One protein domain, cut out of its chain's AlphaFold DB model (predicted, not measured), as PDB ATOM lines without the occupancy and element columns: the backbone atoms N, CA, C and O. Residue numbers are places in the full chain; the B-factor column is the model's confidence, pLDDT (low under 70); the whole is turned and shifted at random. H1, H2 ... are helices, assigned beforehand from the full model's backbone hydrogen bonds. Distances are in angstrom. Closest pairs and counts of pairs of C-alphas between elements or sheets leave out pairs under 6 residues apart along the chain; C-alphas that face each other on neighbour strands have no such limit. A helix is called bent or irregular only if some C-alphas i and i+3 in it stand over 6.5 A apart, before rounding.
ATOM      1  N   ILE A   4      -0.374   5.237  33.976       55.41
ATOM      2  CA  ILE A   4       0.137   4.871  32.655       55.41
ATOM      3  C   ILE A   4      -0.707   3.773  31.988       55.41
ATOM      4  O   ILE A   4      -0.903   3.797  30.781       55.41
ATOM      5  N   THR A   5      -1.275   2.846  32.770       56.66
ATOM      6  CA  THR A   5      -2.124   1.760  32.244       56.66
ATOM      7  C   THR A   5      -3.444   2.257  31.663       56.66
ATOM      8  O   THR A   5      -4.028   1.576  30.829       56.66
ATOM      9  N   GLU A   6      -3.908   3.439  32.065       67.31
ATOM     10  CA  GLU A   6      -5.125   4.061  31.543       67.31
ATOM     11  C   GLU A   6      -4.879   4.711  30.177       67.31
ATOM     12  O   GLU A   6      -5.682   4.549  29.265       67.31
ATOM     13  N   PHE A   7      -3.711   5.334  29.996       62.03
ATOM     14  CA  PHE A   7      -3.289   5.906  28.716       62.03
ATOM     15  C   PHE A   7      -3.161   4.842  27.615       62.03
ATOM     16  O   PHE A   7      -3.622   5.045  26.498       62.03
ATOM     17  N   TRP A   8      -2.598   3.671  27.931       57.00
ATOM     18  CA  TRP A   8      -2.425   2.590  26.951       57.00
ATOM     19  C   TRP A   8      -3.739   1.951  26.488       57.00
ATOM     20  O   TRP A   8      -3.814   1.485  25.352       57.00
ATOM     21  N   LYS A   9      -4.793   1.976  27.317       59.75
ATOM     22  CA  LYS A   9      -6.128   1.482  26.926       59.75
ATOM     23  C   LYS A   9      -6.718   2.256  25.748       59.75
ATOM     24  O   LYS A   9      -7.500   1.688  24.995       59.75
ATOM     25  N   LEU A  10      -6.326   3.518  25.564       69.50
ATOM     26  CA  LEU A  10      -6.795   4.357  24.458       69.50
ATOM     27  C   LEU A  10      -6.309   3.862  23.090       69.50
ATOM     28  O   LEU A  10      -6.949   4.139  22.082       69.50
ATOM     29  N   TYR A  11      -5.212   3.107  23.054       61.09
ATOM     30  CA  TYR A  11      -4.607   2.617  21.814       61.09
ATOM     31  C   TYR A  11      -5.068   1.207  21.433       61.09
ATOM     32  O   TYR A  11      -4.487   0.603  20.538       61.09
ATOM     33  N   ASN A  12      -6.089   0.674  22.117       54.19
ATOM     34  CA  ASN A  12      -6.654  -0.657  21.877       54.19
ATOM     35  C   ASN A  12      -5.584  -1.760  21.773       54.19
ATOM     36  O   ASN A  12      -5.739  -2.731  21.034       54.19
ATOM     37  N   VAL A  13      -4.480  -1.589  22.512       58.03
ATOM     38  CA  VAL A  13      -3.411  -2.578  22.606       58.03
ATOM     39  C   VAL A  13      -4.038  -3.786  23.281       58.03
ATOM     40  O   VAL A  13      -4.317  -3.764  24.483       58.03
ATOM     41  N   THR A  14      -4.333  -4.813  22.487       53.25
ATOM     42  CA  THR A  14      -4.799  -6.108  22.973       53.25
ATOM     43  C   THR A  14      -3.848  -6.579  24.071       53.25
ATOM     44  O   THR A  14      -2.664  -6.231  24.102       53.25
ATOM     45  N   ASN A  15      -4.344  -7.388  25.006       52.38
ATOM     46  CA  ASN A  15      -3.583  -7.923  26.147       52.38
ATOM     47  C   ASN A  15      -2.379  -8.822  25.738       52.38
ATOM     48  O   ASN A  15      -1.851  -9.584  26.546       52.38
ATOM     49  N   GLU A  16      -1.968  -8.761  24.474       53.25
ATOM     50  CA  GLU A  16      -0.922  -9.509  23.792       53.25
ATOM     51  C   GLU A  16       0.473  -8.923  24.018       53.25
ATOM     52  O   GLU A  16       1.468  -9.643  23.890       53.25
ATOM     53  N   CYS A  17       0.584  -7.661  24.449       55.03
ATOM     54  CA  CYS A  17       1.852  -7.150  24.951       55.03
ATOM     55  C   CYS A  17       2.177  -7.822  26.293       55.03
ATOM     56  O   CYS A  17       1.824  -7.337  27.368       55.03
ATOM     57  N   LYS A  18       2.895  -8.952  26.243       54.91
ATOM     58  CA  LYS A  18       3.564  -9.535  27.413       54.91
ATOM     59  C   LYS A  18       4.644  -8.563  27.873       54.91
ATOM     60  O   LYS A  18       5.791  -8.647  27.440       54.91
ATOM     61  N   TRP A  19       4.265  -7.621  28.733       53.69
ATOM     62  CA  TRP A  19       5.168  -6.637  29.310       53.69
ATOM     63  C   TRP A  19       6.328  -7.354  30.000       53.69
ATOM     64  O   TRP A  19       6.162  -7.957  31.057       53.69
ATOM     65  N   GLN A  20       7.516  -7.287  29.403       55.41
ATOM     66  CA  GLN A  20       8.748  -7.794  30.020       55.41
ATOM     67  C   GLN A  20       9.519  -6.709  30.778       55.41
ATOM     68  O   GLN A  20      10.548  -6.974  31.390       55.41
ATOM     69  N   PHE A  21       8.992  -5.487  30.760       53.09
ATOM     70  CA  PHE A  21       9.488  -4.333  31.499       53.09
ATOM     71  C   PHE A  21       9.218  -4.334  33.022       53.09
ATOM     72  O   PHE A  21      10.035  -3.748  33.731       53.09
ATOM     73  N   PRO A  22       8.165  -4.976  33.586       47.59
ATOM     74  CA  PRO A  22       7.863  -4.887  35.020       47.59
ATOM     75  C   PRO A  22       8.952  -5.456  35.940       47.59
ATOM     76  O   PRO A  22       9.017  -5.095  37.109       47.59
ATOM     77  N   SER A  23       9.825  -6.327  35.429       53.00
ATOM     78  CA  SER A  23      10.944  -6.911  36.178       53.00
ATOM     79  C   SER A  23      12.238  -6.090  36.101       53.00
ATOM     80  O   SER A  23      13.253  -6.472  36.685       53.00
ATOM     81  N   CYS A  24      12.226  -4.941  35.419       54.69
ATOM     82  CA  CYS A  24      13.357  -4.019  35.341       54.69
ATOM     83  C   CYS A  24      13.436  -3.112  36.584       54.69
ATOM     84  O   CYS A  24      13.560  -1.898  36.470       54.69
ATOM     85  N   THR A  25      13.362  -3.682  37.789       57.56
ATOM     86  CA  THR A  25      13.570  -2.936  39.048       57.56
ATOM     87  C   THR A  25      15.040  -2.565  39.258       57.56
ATOM     88  O   THR A  25      15.360  -1.623  39.979       57.56
ATOM     89  N   ASN A  26      15.954  -3.275  38.590       71.75
ATOM     90  CA  ASN A  26      17.372  -2.949  38.558       71.75
ATOM     91  C   ASN A  26      17.666  -1.930  37.444       71.75
ATOM     92  O   ASN A  26      17.591  -2.262  36.258       71.75
ATOM     93  N   ASN A  27      18.083  -0.724  37.833       76.69
ATOM     94  CA  ASN A  27      18.430   0.372  36.923       76.69
ATOM     95  C   ASN A  27      19.438  -0.060  35.835       76.69
ATOM     96  O   ASN A  27      19.241   0.230  34.660       76.69
ATOM     97  N   LYS A  28      20.453  -0.868  36.175       82.19
ATOM     98  CA  LYS A  28      21.440  -1.344  35.188       82.19
ATOM     99  C   LYS A  28      20.818  -2.247  34.120       82.19
ATOM    100  O   LYS A  28      21.220  -2.189  32.961       82.19
ATOM    101  N   VAL A  29      19.850  -3.084  34.498       79.62
ATOM    102  CA  VAL A  29      19.134  -3.958  33.553       79.62
ATOM    103  C   VAL A  29      18.221  -3.126  32.659       79.62
ATOM    104  O   VAL A  29      18.212  -3.336  31.449       79.62
ATOM    105  N   TYR A  30      17.516  -2.151  33.239       82.25
ATOM    106  CA  TYR A  30      16.672  -1.220  32.495       82.25
ATOM    107  C   TYR A  30      17.468  -0.435  31.443       82.25
ATOM    108  O   TYR A  30      17.082  -0.412  30.278       82.25
ATOM    109  N   VAL A  31      18.605   0.155  31.830       86.50
ATOM    110  CA  VAL A  31      19.455   0.937  30.919       86.50
ATOM    111  C   VAL A  31      19.953   0.076  29.760       86.50
ATOM    112  O   VAL A  31      19.779   0.466  28.609       86.50
ATOM    113  N   LYS A  32      20.477  -1.129  30.034       87.94
ATOM    114  CA  LYS A  32      20.902  -2.066  28.977       87.94
ATOM    115  C   LYS A  32      19.760  -2.411  28.014       87.94
ATOM    116  O   LYS A  32      19.968  -2.466  26.807       87.94
ATOM    117  N   LEU A  33      18.566  -2.670  28.549       86.38
ATOM    118  CA  LEU A  33      17.394  -3.016  27.746       86.38
ATOM    119  C   LEU A  33      16.982  -1.853  26.841       86.38
ATOM    120  O   LEU A  33      16.745  -2.054  25.652       86.38
ATOM    121  N   LYS A  34      16.933  -0.641  27.402       88.69
ATOM    122  CA  LYS A  34      16.616   0.574  26.658       88.69
ATOM    123  C   LYS A  34      17.619   0.799  25.528       88.69
ATOM    124  O   LYS A  34      17.206   0.964  24.391       88.69
ATOM    125  N   GLU A  35      18.915   0.758  25.825       92.00
ATOM    126  CA  GLU A  35      19.966   0.998  24.831       92.00
ATOM    127  C   GLU A  35      19.942  -0.039  23.691       92.00
ATOM    128  O   GLU A  35      20.142   0.321  22.532       92.00
ATOM    129  N   LEU A  36      19.632  -1.310  23.985       91.38
ATOM    130  CA  LEU A  36      19.430  -2.333  22.950       91.38
ATOM    131  C   LEU A  36      18.240  -2.021  22.038       91.38
ATOM    132  O   LEU A  36      18.358  -2.159  20.820       91.38
ATOM    133  N   TYR A  37      17.101  -1.625  22.611       90.50
ATOM    134  CA  TYR A  37      15.922  -1.275  21.820       90.50
ATOM    135  C   TYR A  37      16.127   0.004  21.017       90.50
ATOM    136  O   TYR A  37      15.785   0.017  19.840       90.50
ATOM    137  N   ASP A  38      16.729   1.040  21.606       93.25
ATOM    138  CA  ASP A  38      17.075   2.272  20.891       93.25
ATOM    139  C   ASP A  38      17.937   1.942  19.659       93.25
ATOM    140  O   ASP A  38      17.685   2.446  18.566       93.25
ATOM    141  N   TYR A  39      18.930   1.059  19.813       94.50
ATOM    142  CA  TYR A  39      19.765   0.629  18.694       94.50
ATOM    143  C   TYR A  39      18.992  -0.142  17.626       94.50
ATOM    144  O   TYR A  39      19.125   0.147  16.438       94.50
ATOM    145  N   ALA A  40      18.156  -1.096  18.034       91.81
ATOM    146  CA  ALA A  40      17.356  -1.887  17.109       91.81
ATOM    147  C   ALA A  40      16.357  -1.031  16.317       91.81
ATOM    148  O   ALA A  40      16.254  -1.177  15.101       91.81
ATOM    149  N   LEU A  41      15.673  -0.096  16.981       90.81
ATOM    150  CA  LEU A  41      14.730   0.822  16.340       90.81
ATOM    151  C   LEU A  41      15.428   1.731  15.322       90.81
ATOM    152  O   LEU A  41      14.902   1.955  14.233       90.81
ATOM    153  N   ASN A  42      16.645   2.181  15.632       93.56
ATOM    154  CA  ASN A  42      17.437   3.004  14.723       93.56
ATOM    155  C   ASN A  42      18.148   2.195  13.624       93.56
ATOM    156  O   ASN A  42      18.686   2.788  12.691       93.56
ATOM    157  N   TYR A  43      18.166   0.858  13.683       92.38
ATOM    158  CA  TYR A  43      18.981   0.041  12.778       92.38
ATOM    159  C   TYR A  43      18.692   0.325  11.299       92.38
ATOM    160  O   TYR A  43      19.630   0.544  10.541       92.38
ATOM    161  N   LYS A  44      17.420   0.370  10.878       90.06
ATOM    162  CA  LYS A  44      17.076   0.551   9.453       90.06
ATOM    163  C   LYS A  44      17.558   1.891   8.896       90.06
ATOM    164  O   LYS A  44      18.083   1.932   7.788       90.06
ATOM    165  N   ILE A  45      17.390   2.974   9.659       91.12
ATOM    166  CA  ILE A  45      17.824   4.302   9.216       91.12
ATOM    167  C   ILE A  45      19.352   4.404   9.192       91.12
ATOM    168  O   ILE A  45      19.908   4.977   8.260       91.12
ATOM    169  N   LEU A  46      20.032   3.781  10.158       92.88
ATOM    170  CA  LEU A  46      21.492   3.706  10.189       92.88
ATOM    171  C   LEU A  46      22.036   2.875   9.029       92.88
ATOM    172  O   LEU A  46      22.961   3.310   8.360       92.88
ATOM    173  N   ASP A  47      21.459   1.705   8.768       90.75
ATOM    174  CA  ASP A  47      21.854   0.830   7.665       90.75
ATOM    175  C   ASP A  47      21.687   1.539   6.317       90.75
ATOM    176  O   ASP A  47      22.613   1.565   5.507       90.75
ATOM    177  N   HIS A  48      20.552   2.214   6.116       89.12
ATOM    178  CA  HIS A  48      20.332   3.027   4.927       89.12
ATOM    179  C   HIS A  48      21.358   4.161   4.814       89.12
ATOM    180  O   HIS A  48      21.988   4.306   3.767       89.12
ATOM    181  N   TYR A  49      21.569   4.934   5.881       88.62
ATOM    182  CA  TYR A  49      22.532   6.033   5.889       88.62
ATOM    183  C   TYR A  49      23.954   5.549   5.569       88.62
ATOM    184  O   TYR A  49      24.603   6.102   4.692       88.62
ATOM    185  N   LEU A  50      24.413   4.474   6.212       90.88
ATOM    186  CA  LEU A  50      25.788   3.978   6.088       90.88
ATOM    187  C   LEU A  50      26.062   3.248   4.764       90.88
ATOM    188  O   LEU A  50      27.192   3.284   4.276       90.88
ATOM    189  N   ASN A  51      25.060   2.567   4.196       86.56
ATOM    190  CA  ASN A  51      25.242   1.747   2.993       86.56
ATOM    191  C   ASN A  51      24.754   2.428   1.707       86.56
ATOM    192  O   ASN A  51      25.256   2.120   0.628       86.56
ATOM    193  N   SER A  52      23.766   3.323   1.799       82.06
ATOM    194  CA  SER A  52      23.167   3.984   0.627       82.06
ATOM    195  C   SER A  52      23.706   5.395   0.416       82.06
ATOM    196  O   SER A  52      23.794   5.850  -0.724       82.06
ATOM    197  N   GLN A  53      24.089   6.091   1.490       72.62
ATOM    198  CA  GLN A  53      24.689   7.418   1.397       72.62
ATOM    199  C   GLN A  53      26.207   7.286   1.511       72.62
ATOM    200  O   GLN A  53      26.734   6.598   2.378       72.62
ATOM    201  N   LYS A  54      26.941   7.948   0.614       74.19
ATOM    202  CA  LYS A  54      28.415   7.987   0.648       74.19
ATOM    203  C   LYS A  54      28.941   9.081   1.582       74.19
ATOM    204  O   LYS A  54      30.066   9.548   1.417       74.19
ATOM    205  N   ASP A  55      28.106   9.523   2.514       83.81
ATOM    206  CA  ASP A  55      28.447  10.606   3.419       83.81
ATOM    207  C   ASP A  55      29.382  10.110   4.518       83.81
ATOM    208  O   ASP A  55      29.227   8.990   5.014       83.81
ATOM    209  N   PRO A  56      30.364  10.929   4.916       89.88
ATOM    210  CA  PRO A  56      31.183  10.608   6.067       89.88
ATOM    211  C   PRO A  56      30.340  10.660   7.346       89.88
ATOM    212  O   PRO A  56      29.501  11.545   7.526       89.88
ATOM    213  N   CYS A  57      30.606   9.740   8.267       92.81
ATOM    214  CA  CYS A  57      30.066   9.814   9.614       92.81
ATOM    215  C   CYS A  57      30.687  10.979  10.383       92.81
ATOM    216  O   CYS A  57      31.865  11.281  10.225       92.81
ATOM    217  N   ILE A  58      29.938  11.537  11.328       93.31
ATOM    218  CA  ILE A  58      30.529  12.336  12.405       93.31
ATOM    219  C   ILE A  58      31.023  11.430  13.534       93.31
ATOM    220  O   ILE A  58      30.476  10.340  13.748       93.31
ATOM    221  N   GLN A  59      32.007  11.897  14.301       92.12
ATOM    222  CA  GLN A  59      32.580  11.152  15.427       92.12
ATOM    223  C   GLN A  59      31.508  10.622  16.394       92.12
ATOM    224  O   GLN A  59      31.516   9.450  16.768       92.12
ATOM    225  N   LYS A  60      30.510  11.444  16.730       92.62
ATOM    226  CA  LYS A  60      29.425  11.056  17.643       92.62
ATOM    227  C   LYS A  60      28.600   9.862  17.143       92.62
ATOM    228  O   LYS A  60      28.142   9.046  17.944       92.62
ATOM    229  N   LEU A  61      28.404   9.745  15.828       94.06
ATOM    230  CA  LEU A  61      27.704   8.605  15.234       94.06
ATOM    231  C   LEU A  61      28.553   7.334  15.331       94.06
ATOM    232  O   LEU A  61      28.032   6.274  15.676       94.06
ATOM    233  N   GLN A  62      29.861   7.444  15.087       94.88
ATOM    234  CA  GLN A  62      30.788   6.326  15.259       94.88
ATOM    235  C   GLN A  62      30.796   5.827  16.712       94.88
ATOM    236  O   GLN A  62      30.680   4.625  16.947       94.88
ATOM    237  N   GLU A  63      30.872   6.737  17.684       95.38
ATOM    238  CA  GLU A  63      30.826   6.402  19.113       95.38
ATOM    239  C   GLU A  63      29.514   5.703  19.490       95.38
ATOM    240  O   GLU A  63      29.518   4.685  20.191       95.38
ATOM    241  N   TYR A  64      28.387   6.209  18.983       95.81
ATOM    242  CA  TYR A  64      27.081   5.586  19.169       95.81
ATOM    243  C   TYR A  64      27.035   4.155  18.609       95.81
ATOM    244  O   TYR A  64      26.589   3.242  19.312       95.81
ATOM    245  N   LEU A  65      27.520   3.937  17.379       96.00
ATOM    246  CA  LEU A  65      27.569   2.607  16.760       96.00
ATOM    247  C   LEU A  65      28.449   1.658  17.570       96.00
ATOM    248  O   LEU A  65      28.017   0.557  17.909       96.00
ATOM    249  N   GLN A  66      29.650   2.099  17.944       95.94
ATOM    250  CA  GLN A  66      30.588   1.286  18.709       95.94
ATOM    251  C   GLN A  66      29.995   0.878  20.061       95.94
ATOM    252  O   GLN A  66      30.021  -0.302  20.417       95.94
ATOM    253  N   LYS A  67      29.409   1.826  20.805       96.56
ATOM    254  CA  LYS A  67      28.758   1.540  22.091       96.56
ATOM    255  C   LYS A  67      27.614   0.538  21.926       96.56
ATOM    256  O   LYS A  67      27.530  -0.429  22.685       96.56
ATOM    257  N   SER A  68      26.766   0.742  20.923       96.00
ATOM    258  CA  SER A  68      25.577  -0.079  20.695       96.00
ATOM    259  C   SER A  68      25.925  -1.506  20.258       96.00
ATOM    260  O   SER A  68      25.381  -2.471  20.797       96.00
ATOM    261  N   ILE A  69      26.895  -1.663  19.352       95.81
ATOM    262  CA  ILE A  69      27.379  -2.973  18.886       95.81
ATOM    263  C   ILE A  69      28.090  -3.722  20.017       95.81
ATOM    264  O   ILE A  69      27.869  -4.923  20.205       95.81
ATOM    265  N   ASN A  70      28.903  -3.027  20.817       96.06
ATOM    266  CA  ASN A  70      29.550  -3.624  21.984       96.06
ATOM    267  C   ASN A  70      28.519  -4.131  22.995       96.06
ATOM    268  O   ASN A  70      28.644  -5.257  23.482       96.06
ATOM    269  N   LEU A  71      27.472  -3.349  23.270       94.81
ATOM    270  CA  LEU A  71      26.371  -3.774  24.131       94.81
ATOM    271  C   LEU A  71      25.637  -4.993  23.556       94.81
ATOM    272  O   LEU A  71      25.406  -5.960  24.282       94.81
ATOM    273  N   TYR A  72      25.314  -4.985  22.260       93.56
ATOM    274  CA  TYR A  72      24.678  -6.120  21.589       93.56
ATOM    275  C   TYR A  72      25.504  -7.403  21.735       93.56
ATOM    276  O   TYR A  72      24.983  -8.450  22.127       93.56
ATOM    277  N   ASN A  73      26.813  -7.318  21.493       93.12
ATOM    278  CA  ASN A  73      27.728  -8.449  21.619       93.12
ATOM    279  C   ASN A  73      27.905  -8.911  23.073       93.12
ATOM    280  O   ASN A  73      27.978 -10.117  23.328       93.12
ATOM    281  N   LEU A  74      27.919  -7.983  24.032       91.69
ATOM    282  CA  LEU A  74      27.935  -8.310  25.456       91.69
ATOM    283  C   LEU A  74      26.684  -9.106  25.841       91.69
ATOM    284  O   LEU A  74      26.803 -10.190  26.411       91.69
ATOM    285  N   VAL A  75      25.492  -8.624  25.479       88.81
ATOM    286  CA  VAL A  75      24.235  -9.309  25.816       88.81
ATOM    287  C   VAL A  75      24.111 -10.647  25.086       88.81
ATOM    288  O   VAL A  75      23.671 -11.632  25.676       88.81
ATOM    289  N   LYS A  76      24.600 -10.745  23.847       89.44
ATOM    290  CA  LYS A  76      24.745 -12.019  23.127       89.44
ATOM    291  C   LYS A  76      25.604 -13.032  23.892       89.44
ATOM    292  O   LYS A  76      25.296 -14.224  23.889       89.44
ATOM    293  N   SER A  77      26.679 -12.583  24.537       88.19
ATOM    294  CA  SER A  77      27.544 -13.427  25.373       88.19
ATOM    295  C   SER A  77      26.872 -13.808  26.703       88.19
ATOM    296  O   SER A  77      26.893 -14.974  27.112       88.19
ATOM    297  N   GLU A  78      26.197 -12.856  27.356       85.19
ATOM    298  CA  GLU A  78      25.404 -13.092  28.574       85.19
ATOM    299  C   GLU A  78      24.274 -14.109  28.327       85.19
ATOM    300  O   GLU A  78      24.029 -14.975  29.171       85.19
ATOM    301  N   TYR A  79      23.655 -14.071  27.142       82.31
ATOM    302  CA  TYR A  79      22.650 -15.039  26.701       82.31
ATOM    303  C   TYR A  79      23.205 -16.454  26.593       82.31
ATOM    304  O   TYR A  79      22.640 -17.379  27.171       82.31
ATOM    305  N   LYS A  80      24.352 -16.627  25.927       82.31
ATOM    306  CA  LYS A  80      25.010 -17.940  25.803       82.31
ATOM    307  C   LYS A  80      25.419 -18.537  27.150       82.31
ATOM    308  O   LYS A  80      25.520 -19.750  27.270       82.31
ATOM    309  N   SER A  81      25.671 -17.691  28.147       78.38
ATOM    310  CA  SER A  81      26.114 -18.104  29.480       78.38
ATOM    311  C   SER A  81      24.977 -18.235  30.504       78.38
ATOM    312  O   SER A  81      25.258 -18.477  31.675       78.38
ATOM    313  N   ASN A  82      23.707 -18.099  30.089       69.38
ATOM    314  CA  ASN A  82      22.516 -18.176  30.951       69.38
ATOM    315  C   ASN A  82      22.538 -17.220  32.167       69.38
ATOM    316  O   ASN A  82      21.851 -17.457  33.160       69.38
ATOM    317  N   LYS A  83      23.308 -16.121  32.108       65.38
ATOM    318  CA  LYS A  83      23.556 -15.244  33.269       65.38
ATOM    319  C   LYS A  83      22.407 -14.288  33.594       65.38
ATOM    320  O   LYS A  83      22.264 -13.890  34.746       65.38
ATOM    321  N   ILE A  84      21.597 -13.890  32.609       64.88
ATOM    322  CA  ILE A  84      20.491 -12.932  32.787       64.88
ATOM    323  C   ILE A  84      19.327 -13.327  31.866       64.88
ATOM    324  O   ILE A  84      19.562 -13.776  30.755       64.88
ATOM    325  N   LYS A  85      18.066 -13.178  32.298       67.62
ATOM    326  CA  LYS A  85      16.887 -13.563  31.491       67.62
ATOM    327  C   LYS A  85      16.289 -12.423  30.647       67.62
ATOM    328  O   LYS A  85      15.860 -12.676  29.527       67.62
ATOM    329  N   HIS A  86      16.278 -11.178  31.136       68.56
ATOM    330  CA  HIS A  86      15.541 -10.079  30.476       68.56
ATOM    331  C   HIS A  86      16.254  -9.436  29.273       68.56
ATOM    332  O   HIS A  86      15.662  -9.436  28.195       68.56
ATOM    333  N   PRO A  87      17.519  -8.969  29.372       68.12
ATOM    334  CA  PRO A  87      18.265  -8.490  28.201       68.12
ATOM    335  C   PRO A  87      18.360  -9.556  27.101       68.12
ATOM    336  O   PRO A  87      18.390  -9.246  25.916       68.12
ATOM    337  N   CYS A  88      18.328 -10.827  27.496       73.88
ATOM    338  CA  CYS A  88      18.354 -11.971  26.602       73.88
ATOM    339  C   CYS A  88      17.109 -12.124  25.731       73.88
ATOM    340  O   CYS A  88      17.243 -12.541  24.581       73.88
ATOM    341  N   LYS A  89      15.917 -11.776  26.232       78.75
ATOM    342  CA  LYS A  89      14.726 -11.776  25.380       78.75
ATOM    343  C   LYS A  89      14.806 -10.668  24.336       78.75
ATOM    344  O   LYS A  89      14.600 -10.959  23.168       78.75
ATOM    345  N   ALA A  90      15.182  -9.450  24.730       80.75
ATOM    346  CA  ALA A  90      15.367  -8.365  23.767       80.75
ATOM    347  C   ALA A  90      16.426  -8.719  22.719       80.75
ATOM    348  O   ALA A  90      16.187  -8.552  21.531       80.75
ATOM    349  N   TYR A  91      17.558  -9.293  23.137       85.56
ATOM    350  CA  TYR A  91      18.550  -9.822  22.202       85.56
ATOM    351  C   TYR A  91      17.946 -10.834  21.218       85.56
ATOM    352  O   TYR A  91      18.205 -10.737  20.020       85.56
ATOM    353  N   TYR A  92      17.157 -11.793  21.711       83.81
ATOM    354  CA  TYR A  92      16.481 -12.777  20.869       83.81
ATOM    355  C   TYR A  92      15.538 -12.096  19.870       83.81
ATOM    356  O   TYR A  92      15.677 -12.324  18.676       83.81
ATOM    357  N   ASP A  93      14.655 -11.213  20.331       84.44
ATOM    358  CA  ASP A  93      13.671 -10.538  19.477       84.44
ATOM    359  C   ASP A  93      14.359  -9.688  18.395       84.44
ATOM    360  O   ASP A  93      14.054  -9.804  17.211       84.44
ATOM    361  N   ILE A  94      15.380  -8.916  18.775       87.62
ATOM    362  CA  ILE A  94      16.197  -8.121  17.848       87.62
ATOM    363  C   ILE A  94      16.894  -9.022  16.815       87.62
ATOM    364  O   ILE A  94      16.957  -8.692  15.629       87.62
ATOM    365  N   ARG A  95      17.432 -10.168  17.251       87.25
ATOM    366  CA  ARG A  95      18.088 -11.140  16.368       87.25
ATOM    367  C   ARG A  95      17.113 -11.730  15.352       87.25
ATOM    368  O   ARG A  95      17.519 -11.887  14.204       87.25
ATOM    369  N   GLU A  96      15.897 -12.079  15.764       86.06
ATOM    370  CA  GLU A  96      14.875 -12.630  14.865       86.06
ATOM    371  C   GLU A  96      14.448 -11.602  13.808       86.06
ATOM    372  O   GLU A  96      14.335 -11.952  12.639       86.06
ATOM    373  N   ILE A  97      14.296 -10.327  14.187       86.44
ATOM    374  CA  ILE A  97      13.854  -9.267  13.265       86.44
ATOM    375  C   ILE A  97      14.943  -8.895  12.245       86.44
ATOM    376  O   ILE A  97      14.670  -8.795  11.051       86.44
ATOM    377  N   TYR A  98      16.180  -8.655  12.695       85.44
ATOM    378  CA  TYR A  98      17.222  -8.056  11.841       85.44
ATOM    379  C   TYR A  98      18.297  -9.040  11.375       85.44
ATOM    380  O   TYR A  98      19.026  -8.770  10.421       85.44
ATOM    381  N   GLY A  99      18.419 -10.194  12.029       83.94
ATOM    382  CA  GLY A  99      19.489 -11.147  11.779       83.94
ATOM    383  C   GLY A  99      20.799 -10.778  12.486       83.94
ATOM    384  O   GLY A  99      21.314  -9.664  12.426       83.94
ATOM    385  N   ASN A 100      21.399 -11.784  13.122       78.88
ATOM    386  CA  ASN A 100      22.539 -11.653  14.040       78.88
ATOM    387  C   ASN A 100      23.801 -11.013  13.423       78.88
ATOM    388  O   ASN A 100      24.586 -10.399  14.137       78.88
ATOM    389  N   LYS A 101      24.048 -11.233  12.123       81.12
ATOM    390  CA  LYS A 101      25.232 -10.697  11.424       81.12
ATOM    391  C   LYS A 101      25.030  -9.233  11.044       81.12
ATOM    392  O   LYS A 101      25.890  -8.420  11.339       81.12
ATOM    393  N   LYS A 102      23.868  -8.910  10.475       82.62
ATOM    394  CA  LYS A 102      23.548  -7.585   9.939       82.62
ATOM    395  C   LYS A 102      23.640  -6.495  11.006       82.62
ATOM    396  O   LYS A 102      24.414  -5.555  10.869       82.62
ATOM    397  N   ILE A 103      22.953  -6.687  12.133       85.12
ATOM    398  CA  ILE A 103      22.940  -5.693  13.217       85.12
ATOM    399  C   ILE A 103      24.279  -5.549  13.951       85.12
ATOM    400  O   ILE A 103      24.514  -4.548  14.607       85.12
ATOM    401  N   ALA A 104      25.180  -6.527  13.846       89.75
ATOM    402  CA  ALA A 104      26.493  -6.472  14.488       89.75
ATOM    403  C   ALA A 104      27.602  -5.923  13.570       89.75
ATOM    404  O   ALA A 104      28.752  -5.861  13.999       89.75
ATOM    405  N   GLN A 105      27.284  -5.585  12.316       89.75
ATOM    406  CA  GLN A 105      28.258  -5.247  11.269       89.75
ATOM    407  C   GLN A 105      28.150  -3.804  10.757       89.75
ATOM    408  O   GLN A 105      28.915  -3.432   9.869       89.75
ATOM    409  N   LEU A 106      27.239  -2.986  11.299       91.00
ATOM    410  CA  LEU A 106      27.179  -1.569  10.936       91.00
ATOM    411  C   LEU A 106      28.497  -0.875  11.284       91.00
ATOM    412  O   LEU A 106      28.968  -0.950  12.418       91.00
ATOM    413  N   GLN A 107      29.073  -0.173  10.314       91.75
ATOM    414  CA  GLN A 107      30.337   0.529  10.485       91.75
ATOM    415  C   GLN A 107      30.350   1.837   9.702       91.75
ATOM    416  O   GLN A 107      29.766   1.945   8.626       91.75
ATOM    417  N   CYS A 108      31.055   2.820  10.248       92.81
ATOM    418  CA  CYS A 108      31.408   4.033   9.528       92.81
ATOM    419  C   CYS A 108      32.633   3.764   8.654       92.81
ATOM    420  O   CYS A 108      33.669   3.348   9.166       92.81
ATOM    421  N   ASN A 109      32.525   4.025   7.351       86.88
ATOM    422  CA  ASN A 109      33.640   3.842   6.414       86.88
ATOM    423  C   ASN A 109      34.594   5.049   6.393       86.88
ATOM    424  O   ASN A 109      35.779   4.898   6.119       86.88
ATOM    425  N   ASN A 110      34.076   6.244   6.678       89.56
ATOM    426  CA  ASN A 110      34.837   7.481   6.818       89.56
ATOM    427  C   ASN A 110      34.252   8.274   7.991       89.56
ATOM    428  O   ASN A 110      33.034   8.260   8.184       89.56
ATOM    429  N   VAL A 111      35.109   8.926   8.775       93.81
ATOM    430  CA  VAL A 111      34.719   9.696   9.954       93.81
ATOM    431  C   VAL A 111      35.382  11.059   9.889       93.81
ATOM    432  O   VAL A 111      36.594  11.154   9.717       93.81
ATOM    433  N   ILE A 112      34.572  12.097  10.046       94.38
ATOM    434  CA  ILE A 112      34.995  13.490  10.068       94.38
ATOM    435  C   ILE A 112      34.680  14.123  11.423       94.38
ATOM    436  O   ILE A 112      33.827  13.649  12.185       94.38
ATOM    437  N   SER A 113      35.379  15.211  11.715       92.81
ATOM    438  CA  SER A 113      35.112  16.050  12.879       92.81
ATOM    439  C   SER A 113      33.786  16.803  12.744       92.81
ATOM    440  O   SER A 113      33.282  17.037  11.643       92.81
ATOM    441  N   ASP A 114      33.245  17.256  13.875       87.56
ATOM    442  CA  ASP A 114      32.028  18.077  13.891       87.56
ATOM    443  C   ASP A 114      32.209  19.369  13.074       87.56
ATOM    444  O   ASP A 114      31.300  19.784  12.359       87.56
ATOM    445  N   ASN A 115      33.405  19.970  13.103       89.00
ATOM    446  CA  ASN A 115      33.728  21.167  12.320       89.00
ATOM    447  C   ASN A 115      33.675  20.908  10.808       89.00
ATOM    448  O   ASN A 115      33.127  21.710  10.054       89.00
ATOM    449  N   GLU A 116      34.214  19.774  10.359       91.62
ATOM    450  CA  GLU A 116      34.157  19.366   8.953       91.62
ATOM    451  C   GLU A 116      32.725  19.033   8.518       91.62
ATOM    452  O   GLU A 116      32.349  19.307   7.377       91.62
ATOM    453  N   ALA A 117      31.900  18.505   9.428       89.62
ATOM    454  CA  ALA A 117      30.508  18.180   9.145       89.62
ATOM    455  C   ALA A 117      29.702  19.418   8.733       89.62
ATOM    456  O   ALA A 117      28.937  19.352   7.768       89.62
ATOM    457  N   TYR A 118      29.922  20.565   9.390       88.25
ATOM    458  CA  TYR A 118      29.282  21.826   8.999       88.25
ATOM    459  C   TYR A 118      29.619  22.218   7.560       88.25
ATOM    460  O   TYR A 118      28.723  22.595   6.807       88.25
ATOM    461  N   SER A 119      30.882  22.077   7.156       88.56
ATOM    462  CA  SER A 119      31.323  22.386   5.791       88.56
ATOM    463  C   SER A 119      30.680  21.458   4.756       88.56
ATOM    464  O   SER A 119      30.241  21.920   3.702       88.56
ATOM    465  N   VAL A 120      30.564  20.160   5.062       86.69
ATOM    466  CA  VAL A 120      29.880  19.186   4.191       86.69
ATOM    467  C   VAL A 120      28.397  19.533   4.038       86.69
ATOM    468  O   VAL A 120      27.882  19.542   2.919       86.69
ATOM    469  N   ILE A 121      27.715  19.854   5.140       87.31
ATOM    470  CA  ILE A 121      26.292  20.222   5.134       87.31
ATOM    471  C   ILE A 121      26.079  21.524   4.355       87.31
ATOM    472  O   ILE A 121      25.223  21.572   3.473       87.31
ATOM    473  N   ALA A 122      26.883  22.555   4.621       88.56
ATOM    474  CA  ALA A 122      26.798  23.837   3.924       88.56
ATOM    475  C   ALA A 122      27.000  23.672   2.409       88.56
ATOM    476  O   ALA A 122      26.196  24.169   1.621       88.56
ATOM    477  N   GLY A 123      28.009  22.897   1.997       87.12
ATOM    478  CA  GLY A 123      28.270  22.623   0.582       87.12
ATOM    479  C   GLY A 123      27.139  21.856  -0.113       87.12
ATOM    480  O   GLY A 123      26.872  22.087  -1.292       87.12
ATOM    481  N   LYS A 124      26.441  20.961   0.598       86.50
ATOM    482  CA  LYS A 124      25.256  20.267   0.067       86.50
ATOM    483  C   LYS A 124      24.063  21.198  -0.096       86.50
ATOM    484  O   LYS A 124      23.424  21.172  -1.143       86.50
ATOM    485  N   LEU A 125      23.791  22.024   0.914       87.44
ATOM    486  CA  LEU A 125      22.687  22.985   0.886       87.44
ATOM    487  C   LEU A 125      22.847  23.985  -0.261       87.44
ATOM    488  O   LEU A 125      21.882  24.248  -0.975       87.44
ATOM    489  N   GLN A 126      24.070  24.469  -0.496       86.69
ATOM    490  CA  GLN A 126      24.361  25.363  -1.615       86.69
ATOM    491  C   GLN A 126      24.078  24.693  -2.973       86.69
ATOM    492  O   GLN A 126      23.353  25.244  -3.797       86.69
ATOM    493  N   LYS A 127      24.566  23.463  -3.188       80.75
ATOM    494  CA  LYS A 127      24.315  22.712  -4.435       80.75
ATOM    495  C   LYS A 127      22.834  22.407  -4.665       80.75
ATOM    496  O   LYS A 127      22.385  22.363  -5.805       80.75
ATOM    497  N   GLN A 128      22.075  22.187  -3.594       78.19
ATOM    498  CA  GLN A 128      20.638  21.934  -3.675       78.19
ATOM    499  C   GLN A 128      19.849  23.198  -4.052       78.19
ATOM    500  O   GLN A 128      18.845  23.101  -4.752       78.19
ATOM    501  N   GLN A 129      20.315  24.381  -3.637       74.19
ATOM    502  CA  GLN A 129      19.740  25.669  -4.044       74.19
ATOM    503  C   GLN A 129      20.057  26.015  -5.506       74.19
ATOM    504  O   GLN A 129      19.219  26.595  -6.190       74.19
ATOM    505  N   GLU A 130      21.233  25.625  -5.999       71.50
ATOM    506  CA  GLU A 130      21.662  25.859  -7.386       71.50
ATOM    507  C   GLU A 130      21.011  24.888  -8.400       71.50
ATOM    508  O   GLU A 130      20.925  25.208  -9.584       71.50
ATOM    509  N   GLY A 131      20.525  23.722  -7.955       61.44
ATOM    510  CA  GLY A 131      19.960  22.660  -8.803       61.44
ATOM    511  C   GLY A 131      18.461  22.395  -8.630       61.44
ATOM    512  O   GLY A 131      18.030  21.264  -8.849       61.44
ATOM    513  N   ALA A 132      17.672  23.377  -8.187       49.53
ATOM    514  CA  ALA A 132      16.273  23.176  -7.809       49.53
ATOM    515  C   ALA A 132      15.339  22.845  -9.002       49.53
ATOM    516  O   ALA A 132      14.657  23.719  -9.526       49.53
TER     517      ALA A 132
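What this domain is: This is residues 4 to 132 of the 194 residues of an uncharacterized protein of Plasmodium ovale (malaria parasite P. ovale) (UniProt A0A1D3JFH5). The core is two helices side by side, H2a and H4, crossed on one side by the long helix H3; H2a is the first arm of the bent helix H2, whose second arm, H2b, runs on beyond the crossing. Two parts stick out from opposite ends of this body: residues 4 to 19, of which 4 to 9 belong to H1, and residues 121 to 132, of which 121 to 130 belong to H5. The printed part has 129 residues with five named helices, H1 to H5 in order along the chain, and no named strand; the class is all helix. The whole is loose, with a radius of gyration of the C-alphas of 18.9 A, and spans 54 by 40 by 26 A.

Where its parts are: H2, residues 27 to 52, was assigned as one helix by its hydrogen bonds, but it is bent: C-alphas 41 and 44 are 7.3 A apart. Its arm H2a, residues 27 to 41, is 20.9 A long and begins at C-alpha 27 (18.430, 0.372, 36.923); its arm H2b covers residues 44 to 52. H3, residues 59 to 80, is 31.8 A long. H4, residues 86 to 98, is 18.8 A long. H1 is short, residues 4 to 9, and begins at C-alpha 4 (0.137, 4.871, 32.655). H5, residues 114 to 130, is 24.9 A long and ends at C-alpha 130 (21.662, 25.859, -7.386).

How they stand to each other: H2a touches H4 at a shallow tilt of 5 degrees, the same way; the closest C-alphas, of Leu 33 and Pro 87, are 5.6 A apart. H3 touches H2a with residues 68 to 72 alone, at a steep tilt of 65 degrees, opposite ways; the closest C-alphas, of Tyr 39 and Ser 68, are 6.2 A apart. H3 touches H4 with residues 72 to 79 alone, at a steep tilt of 67 degrees, only just short of about perpendicular; the closest C-alphas, of Tyr 79 and Cys 88, are 5.3 A apart. H2b stands at a steep tilt of 50 degrees to H2a and touches no helix. H5 is close to H3 but not clearly touching, the closest C-alphas, of Gln 59 and Asp 114, being 7.1 A apart. H1 touches no helix. Residues 57 to 58 pair with residues 111 to 112, parallel. Every O i to N i+4 pair is within hydrogen-bond range in H2a, H2b, H3 and H4; in H1 it is 1 of 2, in H5 12 of 13.

The domain as a whole: The C-alphas farthest apart, of Asn 82 and Glu 130, are 58.4 A apart. The printed part has no cut. The links H1 to H2 and H4 to H5 are long, with 17 and 15 residues. The mean pLDDT of the printed part is 81.0; residues 4 to 25, 82 to 87 and 131 to 132 include the 30 residues under 70.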